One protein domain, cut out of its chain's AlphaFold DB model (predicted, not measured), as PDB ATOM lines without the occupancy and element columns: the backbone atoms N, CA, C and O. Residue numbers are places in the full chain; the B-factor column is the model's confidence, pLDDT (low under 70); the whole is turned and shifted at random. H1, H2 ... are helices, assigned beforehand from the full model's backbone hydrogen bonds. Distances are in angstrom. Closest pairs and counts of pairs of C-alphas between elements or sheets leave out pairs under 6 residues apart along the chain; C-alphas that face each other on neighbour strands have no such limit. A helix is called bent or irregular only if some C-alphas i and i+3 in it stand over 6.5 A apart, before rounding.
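AT A GLANCE: This is residues 14 to 132 of the 133 residues of an uncharacterized protein of Flavobacterium cerinum (UniProt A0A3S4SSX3). H1 and bent H2 form a long hairpin; H3 folds back across arm H2a, and H4 leads away, its residues 113 to 130 sticking out. The printed part has 119 residues with four named helices, H1 to H4, and no named strand: all helix, loose, radius of gyration of the C-alphas 18.6 A, spans 61 by 43 by 22 A.

HOW THE PARTS SIT: H2, residues 49 to 80, was assigned as one helix by its hydrogen bonds but is bent: C-alphas 69 and 72 are 6.8 A apart, between arms H2a, 49 to 69, and H2b, 72 to 80. H1, residues 18 to 45, touches H2a; closest C-alphas Ser 40 and Val 52, 5.7 A. H3, residues 86 to 106, touches H2a at a steep tilt of 46 degrees; closest C-alphas Ala 62 and Thr 101, 4.9 A. H4, residues 108 to 130, is apart from H1. Every O i to N i+4 pair is within hydrogen-bond range in H1, H2b, H3 and H4; 15 of 17 in H2a.

IN THESE COORDINATES: H1 spans 40.7 A from C-alpha 18 (-4.680, 13.216, -27.977); H2a 28.5 A; H2b 12.1 A; H3 30.3 A; H4 33.7 A to C-alpha 130 (36.273, -19.461, -39.466).

THE WHOLE: The C-alphas farthest apart, of Asn 16 and Arg 132, are 63.4 A apart. The printed part has no cut; the links are tight. Residue 132 has pLDDT under 70.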
ATOM      1  N   ILE A  14      -5.321  20.588 -27.643       78.75
ATOM      2  CA  ILE A  14      -4.517  19.386 -27.377       78.75
ATOM      3  C   ILE A  14      -5.354  18.290 -26.698       78.75
ATOM      4  O   ILE A  14      -5.150  17.103 -26.949       78.75
ATOM      5  N   ASN A  15      -6.293  18.663 -25.829       82.62
ATOM      6  CA  ASN A  15      -7.157  17.699 -25.149       82.62
ATOM      7  C   ASN A  15      -8.194  17.063 -26.071       82.62
ATOM      8  O   ASN A  15      -8.583  15.928 -25.803       82.62
ATOM      9  N   ASN A  16      -8.613  17.768 -27.121       82.62
ATOM     10  CA  ASN A  16      -9.570  17.249 -28.091       82.62
ATOM     11  C   ASN A  16      -8.928  16.256 -29.069       82.62
ATOM     12  O   ASN A  16      -9.632  15.416 -29.620       82.62
ATOM     13  N   GLU A  17      -7.606  16.318 -29.255       84.88
ATOM     14  CA  GLU A  17      -6.886  15.488 -30.228       84.88
ATOM     15  C   GLU A  17      -5.634  14.826 -29.605       84.88
ATOM     16  O   GLU A  17      -4.496  15.125 -29.984       84.88
ATOM     17  N   PRO A  18      -5.799  13.898 -28.639       82.12
ATOM     18  CA  PRO A  18      -4.680  13.216 -27.977       82.12
ATOM     19  C   PRO A  18      -3.817  12.384 -28.941       82.12
ATOM     20  O   PRO A  18      -2.624  12.196 -28.704       82.12
ATOM     21  N   GLU A  19      -4.386  11.929 -30.057       83.81
ATOM     22  CA  GLU A  19      -3.669  11.202 -31.110       83.81
ATOM     23  C   GLU A  19      -2.580  12.057 -31.763       83.81
ATOM     24  O   GLU A  19      -1.484  11.565 -32.043       83.81
ATOM     25  N   LEU A  20      -2.829  13.362 -31.924       85.69
ATOM     26  CA  LEU A  20      -1.823  14.287 -32.434       85.69
ATOM     27  C   LEU A  20      -0.622  14.379 -31.494       85.69
ATOM     28  O   LEU A  20       0.509  14.480 -31.965       85.69
ATOM     29  N   VAL A  21      -0.830  14.290 -30.179       86.44
ATOM     30  CA  VAL A  21       0.271  14.304 -29.203       86.44
ATOM     31  C   VAL A  21       1.184  13.095 -29.393       86.44
ATOM     32  O   VAL A  21       2.404  13.242 -29.327       86.44
ATOM     33  N   LEU A  22       0.622  11.916 -29.687       86.50
ATOM     34  CA  LEU A  22       1.419  10.734 -30.022       86.50
ATOM     35  C   LEU A  22       2.193  10.957 -31.321       86.50
ATOM     36  O   LEU A  22       3.419  10.846 -31.328       86.50
ATOM     37  N   ILE A  23       1.497  11.312 -32.405       88.31
ATOM     38  CA  ILE A  23       2.099  11.456 -33.738       88.31
ATOM     39  C   ILE A  23       3.209  12.513 -33.725       88.31
ATOM     40  O   ILE A  23       4.333  12.231 -34.147       88.31
ATOM     41  N   TYR A  24       2.932  13.709 -33.202       88.38
ATOM     42  CA  TYR A  24       3.925  14.780 -33.115       88.38
ATOM     43  C   TYR A  24       5.014  14.498 -32.082       88.38
ATOM     44  O   TYR A  24       6.148  14.924 -32.292       88.38
ATOM     45  N   GLY A  25       4.727  13.748 -31.016       87.62
ATOM     46  CA  GLY A  25       5.748  13.270 -30.084       87.62
ATOM     47  C   GLY A  25       6.793  12.405 -30.793       87.62
ATOM     48  O   GLY A  25       7.993  12.672 -30.706       87.62
ATOM     49  N   PHE A  26       6.349  11.421 -31.581       89.19
ATOM     50  CA  PHE A  26       7.250  10.565 -32.362       89.19
ATOM     51  C   PHE A  26       7.955  11.315 -33.492       89.19
ATOM     52  O   PHE A  26       9.177  11.215 -33.629       89.19
ATOM     53  N   ALA A  27       7.208  12.079 -34.293       91.75
ATOM     54  CA  ALA A  27       7.778  12.866 -35.384       91.75
ATOM     55  C   ALA A  27       8.801  13.882 -34.853       91.75
ATOM     56  O   ALA A  27       9.879  14.035 -35.428       91.75
ATOM     57  N   GLY A  28       8.504  14.510 -33.712       91.00
ATOM     58  CA  GLY A  28       9.390  15.425 -33.007       91.00
ATOM     59  C   GLY A  28      10.687  14.757 -32.555       91.00
ATOM     60  O   GLY A  28      11.758  15.317 -32.788       91.00
ATOM     61  N   LEU A  29      10.630  13.543 -31.990       92.31
ATOM     62  CA  LEU A  29      11.840  12.787 -31.636       92.31
ATOM     63  C   LEU A  29      12.724  12.512 -32.865       92.31
ATOM     64  O   LEU A  29      13.931  12.753 -32.816       92.31
ATOM     65  N   LEU A  30      12.140  12.046 -33.974       93.25
ATOM     66  CA  LEU A  30      12.883  11.745 -35.208       93.25
ATOM     67  C   LEU A  30      13.489  13.006 -35.844       93.25
ATOM     68  O   LEU A  30      14.661  13.015 -36.246       93.25
ATOM     69  N   ALA A  31      12.716  14.089 -35.902       94.94
ATOM     70  CA  ALA A  31      13.180  15.377 -36.403       94.94
ATOM     71  C   ALA A  31      14.328  15.920 -35.537       94.94
ATOM     72  O   ALA A  31      15.374  16.305 -36.064       94.94
ATOM     73  N   ALA A  32      14.186  15.869 -34.211       93.56
ATOM     74  CA  ALA A  32      15.220  16.299 -33.279       93.56
ATOM     75  C   ALA A  32      16.509  15.481 -33.435       93.56
ATOM     76  O   ALA A  32      17.589  16.066 -33.481       93.56
ATOM     77  N   MET A  33      16.429  14.157 -33.608       94.69
ATOM     78  CA  MET A  33      17.612  13.329 -33.888       94.69
ATOM     79  C   MET A  33      18.340  13.761 -35.162       94.69
ATOM     80  O   MET A  33      19.574  13.806 -35.186       94.69
ATOM     81  N   THR A  34      17.591  14.112 -36.207       95.75
ATOM     82  CA  THR A  34      18.156  14.599 -37.472       95.75
ATOM     83  C   THR A  34      18.883  15.927 -37.263       95.75
ATOM     84  O   THR A  34      20.049  16.063 -37.637       95.75
ATOM     85  N   VAL A  35      18.240  16.878 -36.577       96.06
ATOM     86  CA  VAL A  35      18.827  18.186 -36.242       96.06
ATOM     87  C   VAL A  35      20.072  18.031 -35.370       96.06
ATOM     88  O   VAL A  35      21.110  18.617 -35.670       96.06
ATOM     89  N   ILE A  36      20.017  17.200 -34.330       95.69
ATOM     90  CA  ILE A  36      21.155  16.936 -33.441       95.69
ATOM     91  C   ILE A  36      22.317  16.314 -34.220       95.69
ATOM     92  O   ILE A  36      23.472  16.663 -33.983       95.69
ATOM     93  N   THR A  37      22.037  15.419 -35.167       95.38
ATOM     94  CA  THR A  37      23.073  14.801 -36.006       95.38
ATOM     95  C   THR A  37      23.754  15.833 -36.905       95.38
ATOM     96  O   THR A  37      24.985  15.857 -36.984       95.38
ATOM     97  N   LEU A  38      22.977  16.723 -37.528       96.69
ATOM     98  CA  LEU A  38      23.503  17.829 -38.332       96.69
ATOM     99  C   LEU A  38      24.342  18.795 -37.485       96.69
ATOM    100  O   LEU A  38      25.472  19.115 -37.854       96.69
ATOM    101  N   LEU A  39      23.842  19.199 -36.315       95.94
ATOM    102  CA  LEU A  39      24.578  20.057 -35.382       95.94
ATOM    103  C   LEU A  39      25.870  19.391 -34.905       95.94
ATOM    104  O   LEU A  39      26.928  20.012 -34.920       95.94
ATOM    105  N   SER A  40      25.812  18.109 -34.554       94.88
ATOM    106  CA  SER A  40      26.983  17.317 -34.173       94.88
ATOM    107  C   SER A  40      28.033  17.300 -35.288       94.88
ATOM    108  O   SER A  40      29.219  17.496 -35.022       94.88
ATOM    109  N   TYR A  41      27.618  17.146 -36.548       95.81
ATOM    110  CA  TYR A  41      28.524  17.223 -37.696       95.81
ATOM    111  C   TYR A  41      29.193  18.600 -37.824       95.81
ATOM    112  O   TYR A  41      30.417  18.673 -37.959       95.81
ATOM    113  N   ILE A  42      28.417  19.682 -37.724       96.25
ATOM    114  CA  ILE A  42      28.927  21.060 -37.792       96.25
ATOM    115  C   ILE A  42      29.922  21.325 -36.651       96.25
ATOM    116  O   ILE A  42      31.025  21.808 -36.892       96.25
ATOM    117  N   PHE A  43      29.596  20.936 -35.418       96.06
ATOM    118  CA  PHE A  43      30.474  21.150 -34.263       96.06
ATOM    119  C   PHE A  43      31.785  20.364 -34.367       96.06
ATOM    120  O   PHE A  43      32.837  20.880 -33.986       96.06
ATOM    121  N   ARG A  44      31.762  19.151 -34.942       93.19
ATOM    122  CA  ARG A  44      33.000  18.416 -35.256       93.19
ATOM    123  C   ARG A  44      33.866  19.179 -36.252       93.19
ATOM    124  O   ARG A  44      35.079  19.204 -36.086       93.19
ATOM    125  N   LYS A  45      33.265  19.811 -37.265       94.50
ATOM    126  CA  LYS A  45      34.002  20.584 -38.281       94.50
ATOM    127  C   LYS A  45      34.683  21.830 -37.718       94.50
ATOM    128  O   LYS A  45      35.742  22.190 -38.212       94.50
ATOM    129  N   ILE A  46      34.111  22.446 -36.685       95.06
ATOM    130  CA  ILE A  46      34.663  23.651 -36.043       95.06
ATOM    131  C   ILE A  46      35.679  23.281 -34.932       95.06
ATOM    132  O   ILE A  46      36.303  24.148 -34.335       95.06
ATOM    133  N   GLY A  47      35.891  21.986 -34.655       93.19
ATOM    134  CA  GLY A  47      36.861  21.512 -33.654       93.19
ATOM    135  C   GLY A  47      36.306  21.380 -32.229       93.19
ATOM    136  O   GLY A  47      37.055  21.089 -31.300       93.19
ATOM    137  N   PHE A  48      34.989  21.513 -32.033       94.88
ATOM    138  CA  PHE A  48      34.320  21.352 -30.734       94.88
ATOM    139  C   PHE A  48      34.058  19.874 -30.395       94.88
ATOM    140  O   PHE A  48      32.941  19.466 -30.061       94.88
ATOM    141  N   GLU A  49      35.095  19.034 -30.464       91.94
ATOM    142  CA  GLU A  49      34.954  17.587 -30.253       91.94
ATOM    143  C   GLU A  49      34.482  17.221 -28.841       91.94
ATOM    144  O   GLU A  49      33.771  16.231 -28.662       91.94
ATOM    145  N   ILE A  50      34.833  18.031 -27.838       92.25
ATOM    146  CA  ILE A  50      34.399  17.832 -26.448       92.25
ATOM    147  C   ILE A  50      32.872  17.941 -26.356       92.25
ATOM    148  O   ILE A  50      32.228  17.033 -25.835       92.25
ATOM    149  N   VAL A  51      32.276  18.987 -26.935       94.06
ATOM    150  CA  VAL A  51      30.812  19.170 -26.953       94.06
ATOM    151  C   VAL A  51      30.143  18.000 -27.668       94.06
ATOM    152  O   VAL A  51      29.161  17.432 -27.194       94.06
ATOM    153  N   VAL A  52      30.722  17.554 -28.779       93.38
ATOM    154  CA  VAL A  52      30.198  16.403 -29.519       93.38
ATOM    155  C   VAL A  52      30.215  15.134 -28.673       93.38
ATOM    156  O   VAL A  52      29.222  14.408 -28.622       93.38
ATOM    157  N   ASN A  53      31.323  14.867 -27.991       90.75
ATOM    158  CA  ASN A  53      31.507  13.636 -27.236       90.75
ATOM    159  C   ASN A  53      30.714  13.594 -25.926       90.75
ATOM    160  O   ASN A  53      30.201  12.527 -25.590       90.75
ATOM    161  N   TYR A  54      30.614  14.715 -25.210       91.81
ATOM    162  CA  TYR A  54      30.012  14.780 -23.874       91.81
ATOM    163  C   TYR A  54      28.580  15.319 -23.853       91.81
ATOM    164  O   TYR A  54      27.890  15.125 -22.859       91.81
ATOM    165  N   PHE A  55      28.116  15.960 -24.928       94.06
ATOM    166  CA  PHE A  55      26.750  16.478 -25.015       94.06
ATOM    167  C   PHE A  55      25.962  15.812 -26.144       94.06
ATOM    168  O   PHE A  55      24.990  15.108 -25.875       94.06
ATOM    169  N   PHE A  56      26.402  15.940 -27.401       94.75
ATOM    170  CA  PHE A  56      25.606  15.440 -28.530       94.75
ATOM    171  C   PHE A  56      25.476  13.918 -28.561       94.75
ATOM    172  O   PHE A  56      24.398  13.417 -28.867       94.75
ATOM    173  N   LYS A  57      26.534  13.161 -28.243       93.00
ATOM    174  CA  LYS A  57      26.455  11.691 -28.248       93.00
ATOM    175  C   LYS A  57      25.547  11.121 -27.145       93.00
ATOM    176  O   LYS A  57      24.720  10.275 -27.488       93.00
ATOM    177  N   PRO A  58      25.650  11.537 -25.865       93.69
ATOM    178  CA  PRO A  58      24.686  11.128 -24.844       93.69
ATOM    179  C   PRO A  58      23.256  11.562 -25.171       93.69
ATOM    180  O   PRO A  58      22.325  10.796 -24.943       93.69
ATOM    181  N   LEU A  59      23.082  12.749 -25.758       95.44
ATOM    182  CA  LEU A  59      21.769  13.234 -26.172       95.44
ATOM    183  C   LEU A  59      21.177  12.368 -27.297       95.44
ATOM    184  O   LEU A  59      20.053  11.902 -27.176       95.44
ATOM    185  N   LEU A  60      21.941  12.063 -28.349       95.00
ATOM    186  CA  LEU A  60      21.522  11.136 -29.411       95.00
ATOM    187  C   LEU A  60      21.146   9.754 -28.867       95.00
ATOM    188  O   LEU A  60      20.162   9.167 -29.315       95.00
ATOM    189  N   LEU A  61      21.903   9.251 -27.887       93.62
ATOM    190  CA  LEU A  61      21.569   8.014 -27.185       93.62
ATOM    191  C   LEU A  61      20.227   8.141 -26.452       93.62
ATOM    192  O   LEU A  61      19.400   7.242 -26.575       93.62
ATOM    193  N   ALA A  62      19.994   9.249 -25.743       94.56
ATOM    194  CA  ALA A  62      18.740   9.500 -25.039       94.56
ATOM    195  C   ALA A  62      17.544   9.506 -25.990       94.56
ATOM    196  O   ALA A  62      16.569   8.804 -25.738       94.56
ATOM    197  N   PHE A  63      17.630  10.229 -27.109       93.88
ATOM    198  CA  PHE A  63      16.570  10.244 -28.119       93.88
ATOM    199  C   PHE A  63      16.335   8.853 -28.725       93.88
ATOM    200  O   PHE A  63      15.187   8.429 -28.854       93.88
ATOM    201  N   GLY A  64      17.407   8.115 -29.031       92.25
ATOM    202  CA  GLY A  64      17.307   6.745 -29.533       92.25
ATOM    203  C   GLY A  64      16.623   5.808 -28.536       92.25
ATOM    204  O   GLY A  64      15.659   5.133 -28.887       92.25
ATOM    205  N   LEU A  65      17.062   5.802 -27.276       92.06
ATOM    206  CA  LEU A  65      16.432   5.014 -26.212       92.06
ATOM    207  C   LEU A  65      14.982   5.444 -25.978       92.06
ATOM    208  O   LEU A  65      14.121   4.589 -25.796       92.06
ATOM    209  N   CYS A  66      14.695   6.744 -26.042       92.62
ATOM    210  CA  CYS A  66      13.344   7.271 -25.905       92.62
ATOM    211  C   CYS A  66      12.420   6.737 -27.002       92.62
ATOM    212  O   CYS A  66      11.309   6.326 -26.680       92.62
ATOM    213  N   LEU A  67      12.865   6.646 -28.260       89.62
ATOM    214  CA  LEU A  67      12.050   6.056 -29.328       89.62
ATOM    215  C   LEU A  67      11.660   4.605 -29.026       89.62
ATOM    216  O   LEU A  67      10.494   4.249 -29.158       89.62
ATOM    217  N   PHE A  68      12.607   3.775 -28.586       84.81
ATOM    218  CA  PHE A  68      12.331   2.355 -28.346       84.81
ATOM    219  C   PHE A  68      11.552   2.104 -27.054       84.81
ATOM    220  O   PHE A  68      10.643   1.276 -27.029       84.81
ATOM    221  N   ILE A  69      11.906   2.809 -25.980       87.50
ATOM    222  CA  ILE A  69      11.342   2.575 -24.648       87.50
ATOM    223  C   ILE A  69       9.968   3.221 -24.519       87.50
ATOM    224  O   ILE A  69       9.119   2.675 -23.832       87.50
ATOM    225  N   THR A  70       9.732   4.366 -25.158       84.88
ATOM    226  CA  THR A  70       8.525   5.170 -24.898       84.88
ATOM    227  C   THR A  70       7.368   4.775 -25.806       84.88
ATOM    228  O   THR A  70       6.218   4.949 -25.412       84.88
ATOM    229  N   LEU A  71       7.641   4.192 -26.982       80.69
ATOM    230  CA  LEU A  71       6.616   3.901 -27.986       80.69
ATOM    231  C   LEU A  71       5.561   2.908 -27.493       80.69
ATOM    232  O   LEU A  71       4.372   3.212 -27.503       80.69
ATOM    233  N   PHE A  72       5.994   1.751 -26.997       82.50
ATOM    234  CA  PHE A  72       5.068   0.718 -26.531       82.50
ATOM    235  C   PHE A  72       4.308   1.110 -25.256       82.50
ATOM    236  O   PHE A  72       3.088   0.955 -25.241       82.50
ATOM    237  N   PRO A  73       4.950   1.656 -24.203       84.19
ATOM    238  CA  PRO A  73       4.246   2.055 -22.989       84.19
ATOM    239  C   PRO A  73       3.244   3.180 -23.221       84.19
ATOM    240  O   PRO A  73       2.146   3.115 -22.682       84.19
ATOM    241  N   THR A  74       3.582   4.198 -24.020       84.44
ATOM    242  CA  THR A  74       2.648   5.312 -24.267       84.44
ATOM    243  C   THR A  74       1.449   4.870 -25.096       84.44
ATOM    244  O   THR A  74       0.327   5.262 -24.785       84.44
ATOM    245  N   MET A  75       1.657   3.985 -26.073       83.56
ATOM    246  CA  MET A  75       0.571   3.385 -26.845       83.56
ATOM    247  C   MET A  75      -0.307   2.477 -25.971       83.56
ATOM    248  O   MET A  75      -1.528   2.591 -26.003       83.56
ATOM    249  N   ALA A  76       0.290   1.637 -25.119       85.12
ATOM    250  CA  ALA A  76      -0.458   0.809 -24.172       85.12
ATOM    251  C   ALA A  76      -1.277   1.658 -23.185       85.12
ATOM    252  O   ALA A  76      -2.452   1.377 -22.969       85.12
ATOM    253  N   LEU A  77      -0.692   2.723 -22.624       83.88
ATOM    254  CA  LEU A  77      -1.392   3.644 -21.721       83.88
ATOM    255  C   LEU A  77      -2.574   4.337 -22.403       83.88
ATOM    256  O   LEU A  77      -3.617   4.488 -21.769       83.88
ATOM    257  N   TYR A  78      -2.434   4.714 -23.678       82.69
ATOM    258  CA  TYR A  78      -3.527   5.294 -24.461       82.69
ATOM    259  C   TYR A  78      -4.711   4.328 -24.610       82.69
ATOM    260  O   TYR A  78      -5.853   4.738 -24.446       82.69
ATOM    261  N   PHE A  79      -4.454   3.038 -24.852       81.81
ATOM    262  CA  PHE A  79      -5.521   2.037 -24.982       81.81
ATOM    263  C   PHE A  79      -6.127   1.589 -23.645       81.81
ATOM    264  O   PHE A  79      -7.291   1.198 -23.606       81.81
ATOM    265  N   ILE A  80      -5.353   1.602 -22.556       85.75
ATOM    266  CA  ILE A  80      -5.792   1.098 -21.243       85.75
ATOM    267  C   ILE A  80      -6.577   2.154 -20.456       85.75
ATOM    268  O   ILE A  80      -7.454   1.794 -19.672       85.75
ATOM    269  N   ILE A  81      -6.257   3.442 -20.624       84.31
ATOM    270  CA  ILE A  81      -6.875   4.532 -19.861       84.31
ATOM    271  C   ILE A  81      -7.943   5.210 -20.733       84.31
ATOM    272  O   ILE A  81      -7.594   6.075 -21.541       84.31
ATOM    273  N   PRO A  82      -9.236   4.868 -20.573       71.56
ATOM    274  CA  PRO A  82     -10.307   5.605 -21.232       71.56
ATOM    275  C   PRO A  82     -10.279   7.078 -20.789       71.56
ATOM    276  O   PRO A  82      -9.968   7.388 -19.636       71.56
ATOM    277  N   ASP A  83     -10.557   7.989 -21.723       76.06
ATOM    278  CA  ASP A  83     -10.555   9.450 -21.531       76.06
ATOM    279  C   ASP A  83      -9.195  10.073 -21.164       76.06
ATOM    280  O   ASP A  83      -9.110  11.127 -20.510       76.06
ATOM    281  N   LEU A  84      -8.089   9.454 -21.595       79.88
ATOM    282  CA  LEU A  84      -6.765  10.045 -21.440       79.88
ATOM    283  C   LEU A  84      -6.644  11.346 -22.255       79.88
ATOM    284  O   LEU A  84      -6.419  11.348 -23.460       79.88
ATOM    285  N   ARG A  85      -6.744  12.477 -21.553       84.06
ATOM    286  CA  ARG A  85      -6.558  13.820 -22.121       84.06
ATOM    287  C   ARG A  85      -5.156  13.996 -22.717       84.06
ATOM    288  O   ARG A  85      -4.162  13.656 -22.067       84.06
ATOM    289  N   GLY A  86      -5.064  14.628 -23.890       82.25
ATOM    290  CA  GLY A  86      -3.796  14.855 -24.597       82.25
ATOM    291  C   GLY A  86      -2.741  15.593 -23.766       82.25
ATOM    292  O   GLY A  86      -1.564  15.243 -23.808       82.25
ATOM    293  N   VAL A  87      -3.149  16.533 -22.908       84.38
ATOM    294  CA  VAL A  87      -2.222  17.240 -22.005       84.38
ATOM    295  C   VAL A  87      -1.571  16.288 -20.992       84.38
ATOM    296  O   VAL A  87      -0.372  16.380 -20.732       84.38
ATOM    297  N   LYS A  88      -2.323  15.317 -20.454       86.06
ATOM    298  CA  LYS A  88      -1.756  14.296 -19.554       86.06
ATOM    299  C   LYS A  88      -0.756  13.416 -20.295       86.06
ATOM    300  O   LYS A  88       0.300  13.102 -19.752       86.06
ATOM    301  N   LEU A  89      -1.065  13.063 -21.540       87.06
ATOM    302  CA  LEU A  89      -0.169  12.290 -22.392       87.06
ATOM    303  C   LEU A  89       1.132  13.053 -22.681       87.06
ATOM    304  O   LEU A  89       2.210  12.477 -22.554       87.06
ATOM    305  N   ALA A  90       1.055  14.358 -22.956       86.44
ATOM    306  CA  ALA A  90       2.229  15.211 -23.130       86.44
ATOM    307  C   ALA A  90       3.113  15.246 -21.869       86.44
ATOM    308  O   ALA A  90       4.336  15.125 -21.966       86.44
ATOM    309  N   TYR A  91       2.519  15.327 -20.674       86.81
ATOM    310  CA  TYR A  91       3.284  15.265 -19.422       86.81
ATOM    311  C   TYR A  91       3.959  13.911 -19.197       86.81
ATOM    312  O   TYR A  91       5.108  13.873 -18.746       86.81
ATOM    313  N   ILE A  92       3.290  12.807 -19.537       87.94
ATOM    314  CA  ILE A  92       3.890  11.465 -19.489       87.94
ATOM    315  C   ILE A  92       5.110  11.415 -20.413       87.94
ATOM    316  O   ILE A  92       6.187  10.991 -19.992       87.94
ATOM    317  N   TRP A  93       4.970  11.924 -21.636       88.56
ATOM    318  CA  TRP A  93       6.053  12.018 -22.612       88.56
ATOM    319  C   TRP A  93       7.251  12.820 -22.098       88.56
ATOM    320  O   TRP A  93       8.378  12.325 -22.128       88.56
ATOM    321  N   ILE A  94       7.015  14.023 -21.568       89.12
ATOM    322  CA  ILE A  94       8.072  14.883 -21.011       89.12
ATOM    323  C   ILE A  94       8.768  14.195 -19.830       89.12
ATOM    324  O   ILE A  94       9.996  14.246 -19.719       89.12
ATOM    325  N   THR A  95       8.005  13.524 -18.965       92.00
ATOM    326  CA  THR A  95       8.538  12.823 -17.788       92.00
ATOM    327  C   THR A  95       9.444  11.664 -18.200       92.00
ATOM    328  O   THR A  95      10.576  11.565 -17.717       92.00
ATOM    329  N   ILE A  96       8.988  10.819 -19.132       91.44
ATOM    330  CA  ILE A  96       9.774   9.685 -19.636       91.44
ATOM    331  C   ILE A  96      11.034  10.189 -20.343       91.44
ATOM    332  O   ILE A  96      12.135   9.729 -20.033       91.44
ATOM    333  N   PHE A  97      10.898  11.171 -21.236       92.31
ATOM    334  CA  PHE A  97      12.031  11.748 -21.956       92.31
ATOM    335  C   PHE A  97      13.075  12.342 -21.004       92.31
ATOM    336  O   PHE A  97      14.272  12.100 -21.171       92.31
ATOM    337  N   SER A  98      12.641  13.062 -19.967       94.25
ATOM    338  CA  SER A  98      13.544  13.640 -18.964       94.25
ATOM    339  C   SER A  98      14.287  12.553 -18.189       94.25
ATOM    340  O   SER A  98      15.509  12.619 -18.055       94.25
ATOM    341  N   GLY A  99      13.577  11.511 -17.744       94.94
ATOM    342  CA  GLY A  99      14.181  10.371 -17.053       94.94
ATOM    343  C   GLY A  99      15.213   9.642 -17.918       94.94
ATOM    344  O   GLY A  99      16.338   9.408 -17.471       94.94
ATOM    345  N   ILE A 100      14.876   9.351 -19.179       94.50
ATOM    346  CA  ILE A 100      15.787   8.705 -20.138       94.50
ATOM    347  C   ILE A 100      16.986   9.599 -20.446       94.50
ATOM    348  O   ILE A 100      18.108   9.101 -20.550       94.50
ATOM    349  N   THR A 101      16.781  10.910 -20.563       94.25
ATOM    350  CA  THR A 101      17.862  11.871 -20.799       94.25
ATOM    351  C   THR A 101      18.841  11.867 -19.634       94.25
ATOM    352  O   THR A 101      20.027  11.616 -19.845       94.25
ATOM    353  N   ILE A 102      18.362  12.033 -18.401       95.88
ATOM    354  CA  ILE A 102      19.216  11.988 -17.206       95.88
ATOM    355  C   ILE A 102      19.954  10.647 -17.129       95.88
ATOM    356  O   ILE A 102      21.177  10.620 -16.986       95.88
ATOM    357  N   PHE A 103      19.234   9.534 -17.300       94.69
ATOM    358  CA  PHE A 103      19.822   8.196 -17.296       94.69
ATOM    359  C   PHE A 103      20.936   8.051 -18.341       94.69
ATOM    360  O   PHE A 103      22.013   7.540 -18.025       94.69
ATOM    361  N   SER A 104      20.699   8.530 -19.562       94.69
ATOM    362  CA  SER A 104      21.640   8.431 -20.680       94.69
ATOM    363  C   SER A 104      22.896   9.257 -20.445       94.69
ATOM    364  O   SER A 104      23.982   8.785 -20.764       94.69
ATOM    365  N   PHE A 105      22.775  10.453 -19.865       94.62
ATOM    366  CA  PHE A 105      23.928  11.293 -19.533       94.62
ATOM    367  C   PHE A 105      24.760  10.694 -18.396       94.62
ATOM    368  O   PHE A 105      25.977  10.567 -18.535       94.62
ATOM    369  N   VAL A 106      24.115  10.260 -17.309       95.69
ATOM    370  CA  VAL A 106      24.804   9.674 -16.146       95.69
ATOM    371  C   VAL A 106      25.503   8.362 -16.512       95.69
ATOM    372  O   VAL A 106      26.632   8.119 -16.092       95.69
ATOM    373  N   ASN A 107      24.867   7.523 -17.337       94.00
ATOM    374  CA  ASN A 107      25.351   6.175 -17.648       94.00
ATOM    375  C   ASN A 107      26.016   6.054 -19.025       94.00
ATOM    376  O   ASN A 107      26.323   4.939 -19.460       94.00
ATOM    377  N   TYR A 108      26.271   7.168 -19.717       92.75
ATOM    378  CA  TYR A 108      26.773   7.160 -21.094       92.75
ATOM    379  C   TYR A 108      28.028   6.294 -21.268       92.75
ATOM    380  O   TYR A 108      28.130   5.491 -22.198       92.75
ATOM    381  N   THR A 109      28.991   6.430 -20.354       89.69
ATOM    382  CA  THR A 109      30.268   5.705 -20.411       89.69
ATOM    383  C   THR A 109      30.081   4.200 -20.225       89.69
ATOM    384  O   THR A 109      30.714   3.418 -20.936       89.69
ATOM    385  N   THR A 110      29.186   3.789 -19.328       90.94
ATOM    386  CA  THR A 110      28.828   2.387 -19.080       90.94
ATOM    387  C   THR A 110      28.135   1.773 -20.293       90.94
ATOM    388  O   THR A 110      28.559   0.722 -20.774       90.94
ATOM    389  N   ILE A 111      27.131   2.459 -20.848       88.94
ATOM    390  CA  ILE A 111      26.382   1.988 -22.024       88.94
ATOM    391  C   ILE A 111      27.315   1.856 -23.234       88.94
ATOM    392  O   ILE A 111      27.284   0.856 -23.955       88.94
ATOM    393  N   LYS A 112      28.217   2.827 -23.424       89.00
ATOM    394  CA  LYS A 112      29.226   2.787 -24.486       89.00
ATOM    395  C   LYS A 112      30.164   1.581 -24.351       89.00
ATOM    396  O   LYS A 112      30.461   0.937 -25.357       89.00
ATOM    397  N   LYS A 113      30.632   1.271 -23.136       90.94
ATOM    398  CA  LYS A 113      31.483   0.093 -22.878       90.94
ATOM    399  C   LYS A 113      30.740  -1.205 -23.184       90.94
ATOM    400  O   LYS A 113      31.256  -2.027 -23.932       90.94
ATOM    401  N   PHE A 114      29.504  -1.328 -22.704       89.19
ATOM    402  CA  PHE A 114      28.663  -2.496 -22.954       89.19
ATOM    403  C   PHE A 114      28.480  -2.773 -24.455       89.19
ATOM    404  O   PHE A 114      28.685  -3.899 -24.911       89.19
ATOM    405  N   GLY A 115      28.185  -1.736 -25.248       85.12
ATOM    406  CA  GLY A 115      28.087  -1.867 -26.704       85.12
ATOM    407  C   GLY A 115      29.398  -2.322 -27.358       85.12
ATOM    408  O   GLY A 115      29.387  -3.175 -28.249       85.12
ATOM    409  N   HIS A 116      30.541  -1.808 -26.893       88.44
ATOM    410  CA  HIS A 116      31.845  -2.217 -27.411       88.44
ATOM    411  C   HIS A 116      32.165  -3.686 -27.090       88.44
ATOM    412  O   HIS A 116      32.645  -4.414 -27.968       88.44
ATOM    413  N   ASP A 117      31.871  -4.134 -25.872       89.31
ATOM    414  CA  ASP A 117      32.130  -5.508 -25.437       89.31
ATOM    415  C   ASP A 117      31.278  -6.520 -26.211       89.31
ATOM    416  O   ASP A 117      31.786  -7.566 -26.631       89.31
ATOM    417  N   ILE A 118      30.012  -6.191 -26.494       87.06
ATOM    418  CA  ILE A 118      29.149  -7.008 -27.362       87.06
ATOM    419  C   ILE A 118      29.762  -7.143 -28.759       87.06
ATOM    420  O   ILE A 118      29.896  -8.261 -29.267       87.06
ATOM    421  N   ALA A 119      30.173  -6.026 -29.367       85.62
ATOM    422  CA  ALA A 119      30.761  -6.030 -30.705       85.62
ATOM    423  C   ALA A 119      32.050  -6.870 -30.759       85.62
ATOM    424  O   ALA A 119      32.221  -7.707 -31.649       85.62
ATOM    425  N   LYS A 120      32.924  -6.716 -29.758       89.31
ATOM    426  CA  LYS A 120      34.173  -7.480 -29.639       89.31
ATOM    427  C   LYS A 120      33.917  -8.982 -29.489       89.31
ATOM    428  O   LYS A 120      34.587  -9.800 -30.121       89.31
ATOM    429  N   ASN A 121      32.934  -9.357 -28.674       88.12
ATOM    430  CA  ASN A 121      32.561 -10.757 -28.482       88.12
ATOM    431  C   ASN A 121      31.963 -11.376 -29.752       88.12
ATOM    432  O   ASN A 121      32.238 -12.544 -30.035       88.12
ATOM    433  N   SER A 122      31.203 -10.603 -30.533       84.56
ATOM    434  CA  SER A 122      30.695 -11.031 -31.841       84.56
ATOM    435  C   SER A 122      31.839 -11.355 -32.813       84.56
ATOM    436  O   SER A 122      31.920 -12.472 -33.324       84.56
ATOM    437  N   GLN A 123      32.810 -10.445 -32.952       86.25
ATOM    438  CA  GLN A 123      33.981 -10.649 -33.818       86.25
ATOM    439  C   GLN A 123      34.823 -11.861 -33.398       86.25
ATOM    440  O   GLN A 123      35.273 -12.645 -34.233       86.25
ATOM    441  N   LYS A 124      35.005 -12.070 -32.087       84.44
ATOM    442  CA  LYS A 124      35.745 -13.229 -31.565       84.44
ATOM    443  C   LYS A 124      35.038 -14.557 -31.864       84.44
ATOM    444  O   LYS A 124      35.712 -15.559 -32.113       84.44
ATOM    445  N   LYS A 125      33.700 -14.584 -31.834       83.25
ATOM    446  CA  LYS A 125      32.907 -15.764 -32.222       83.25
ATOM    447  C   LYS A 125      33.043 -16.057 -33.717       83.25
ATOM    448  O   LYS A 125      33.237 -17.215 -34.074       83.25
ATOM    449  N   GLU A 126      33.005 -15.026 -34.556       80.38
ATOM    450  CA  GLU A 126      33.162 -15.161 -36.008       80.38
ATOM    451  C   GLU A 126      34.569 -15.640 -36.406       80.38
ATOM    452  O   GLU A 126      34.718 -16.536 -37.233       80.38
ATOM    453  N   PHE A 127      35.622 -15.124 -35.768       81.12
ATOM    454  CA  PHE A 127      36.986 -15.593 -36.032       81.12
ATOM    455  C   PHE A 127      37.175 -17.066 -35.630       81.12
ATOM    456  O   PHE A 127      37.785 -17.850 -36.356       81.12
ATOM    457  N   ARG A 128      36.593 -17.474 -34.494       79.19
ATOM    458  CA  ARG A 128      36.648 -18.863 -34.010       79.19
ATOM    459  C   ARG A 128      35.838 -19.831 -34.882       79.19
ATOM    460  O   ARG A 128      36.202 -21.000 -34.955       79.19
ATOM    461  N   SER A 129      34.749 -19.388 -35.517       80.69
ATOM    462  CA  SER A 129      33.996 -20.239 -36.450       80.69
ATOM    463  C   SER A 129      34.728 -20.415 -37.781       80.69
ATOM    464  O   SER A 129      34.714 -21.516 -38.327       80.69
ATOM    465  N   ARG A 130      35.427 -19.378 -38.264       75.44
ATOM    466  CA  ARG A 130      36.273 -19.461 -39.466       75.44
ATOM    467  C   ARG A 130      37.518 -20.325 -39.267       75.44
ATOM    468  O   ARG A 130      37.874 -21.035 -40.189       75.44
ATOM    469  N   SER A 131      38.136 -20.335 -38.080       72.81
ATOM    470  CA  SER A 131      39.317 -21.184 -37.810       72.81
ATOM    471  C   SER A 131      39.001 -22.678 -37.615       72.81
ATOM    472  O   SER A 131      39.917 -23.461 -37.372       72.81
ATOM    473  N   ARG A 132      37.716 -23.063 -37.608       66.19
ATOM    474  CA  ARG A 132      37.247 -24.457 -37.488       66.19
ATOM    475  C   ARG A 132      36.765 -25.046 -38.824       66.19
ATOM    476  O   ARG A 132      36.326 -26.193 -38.827       66.19
TER     477      ARG A 132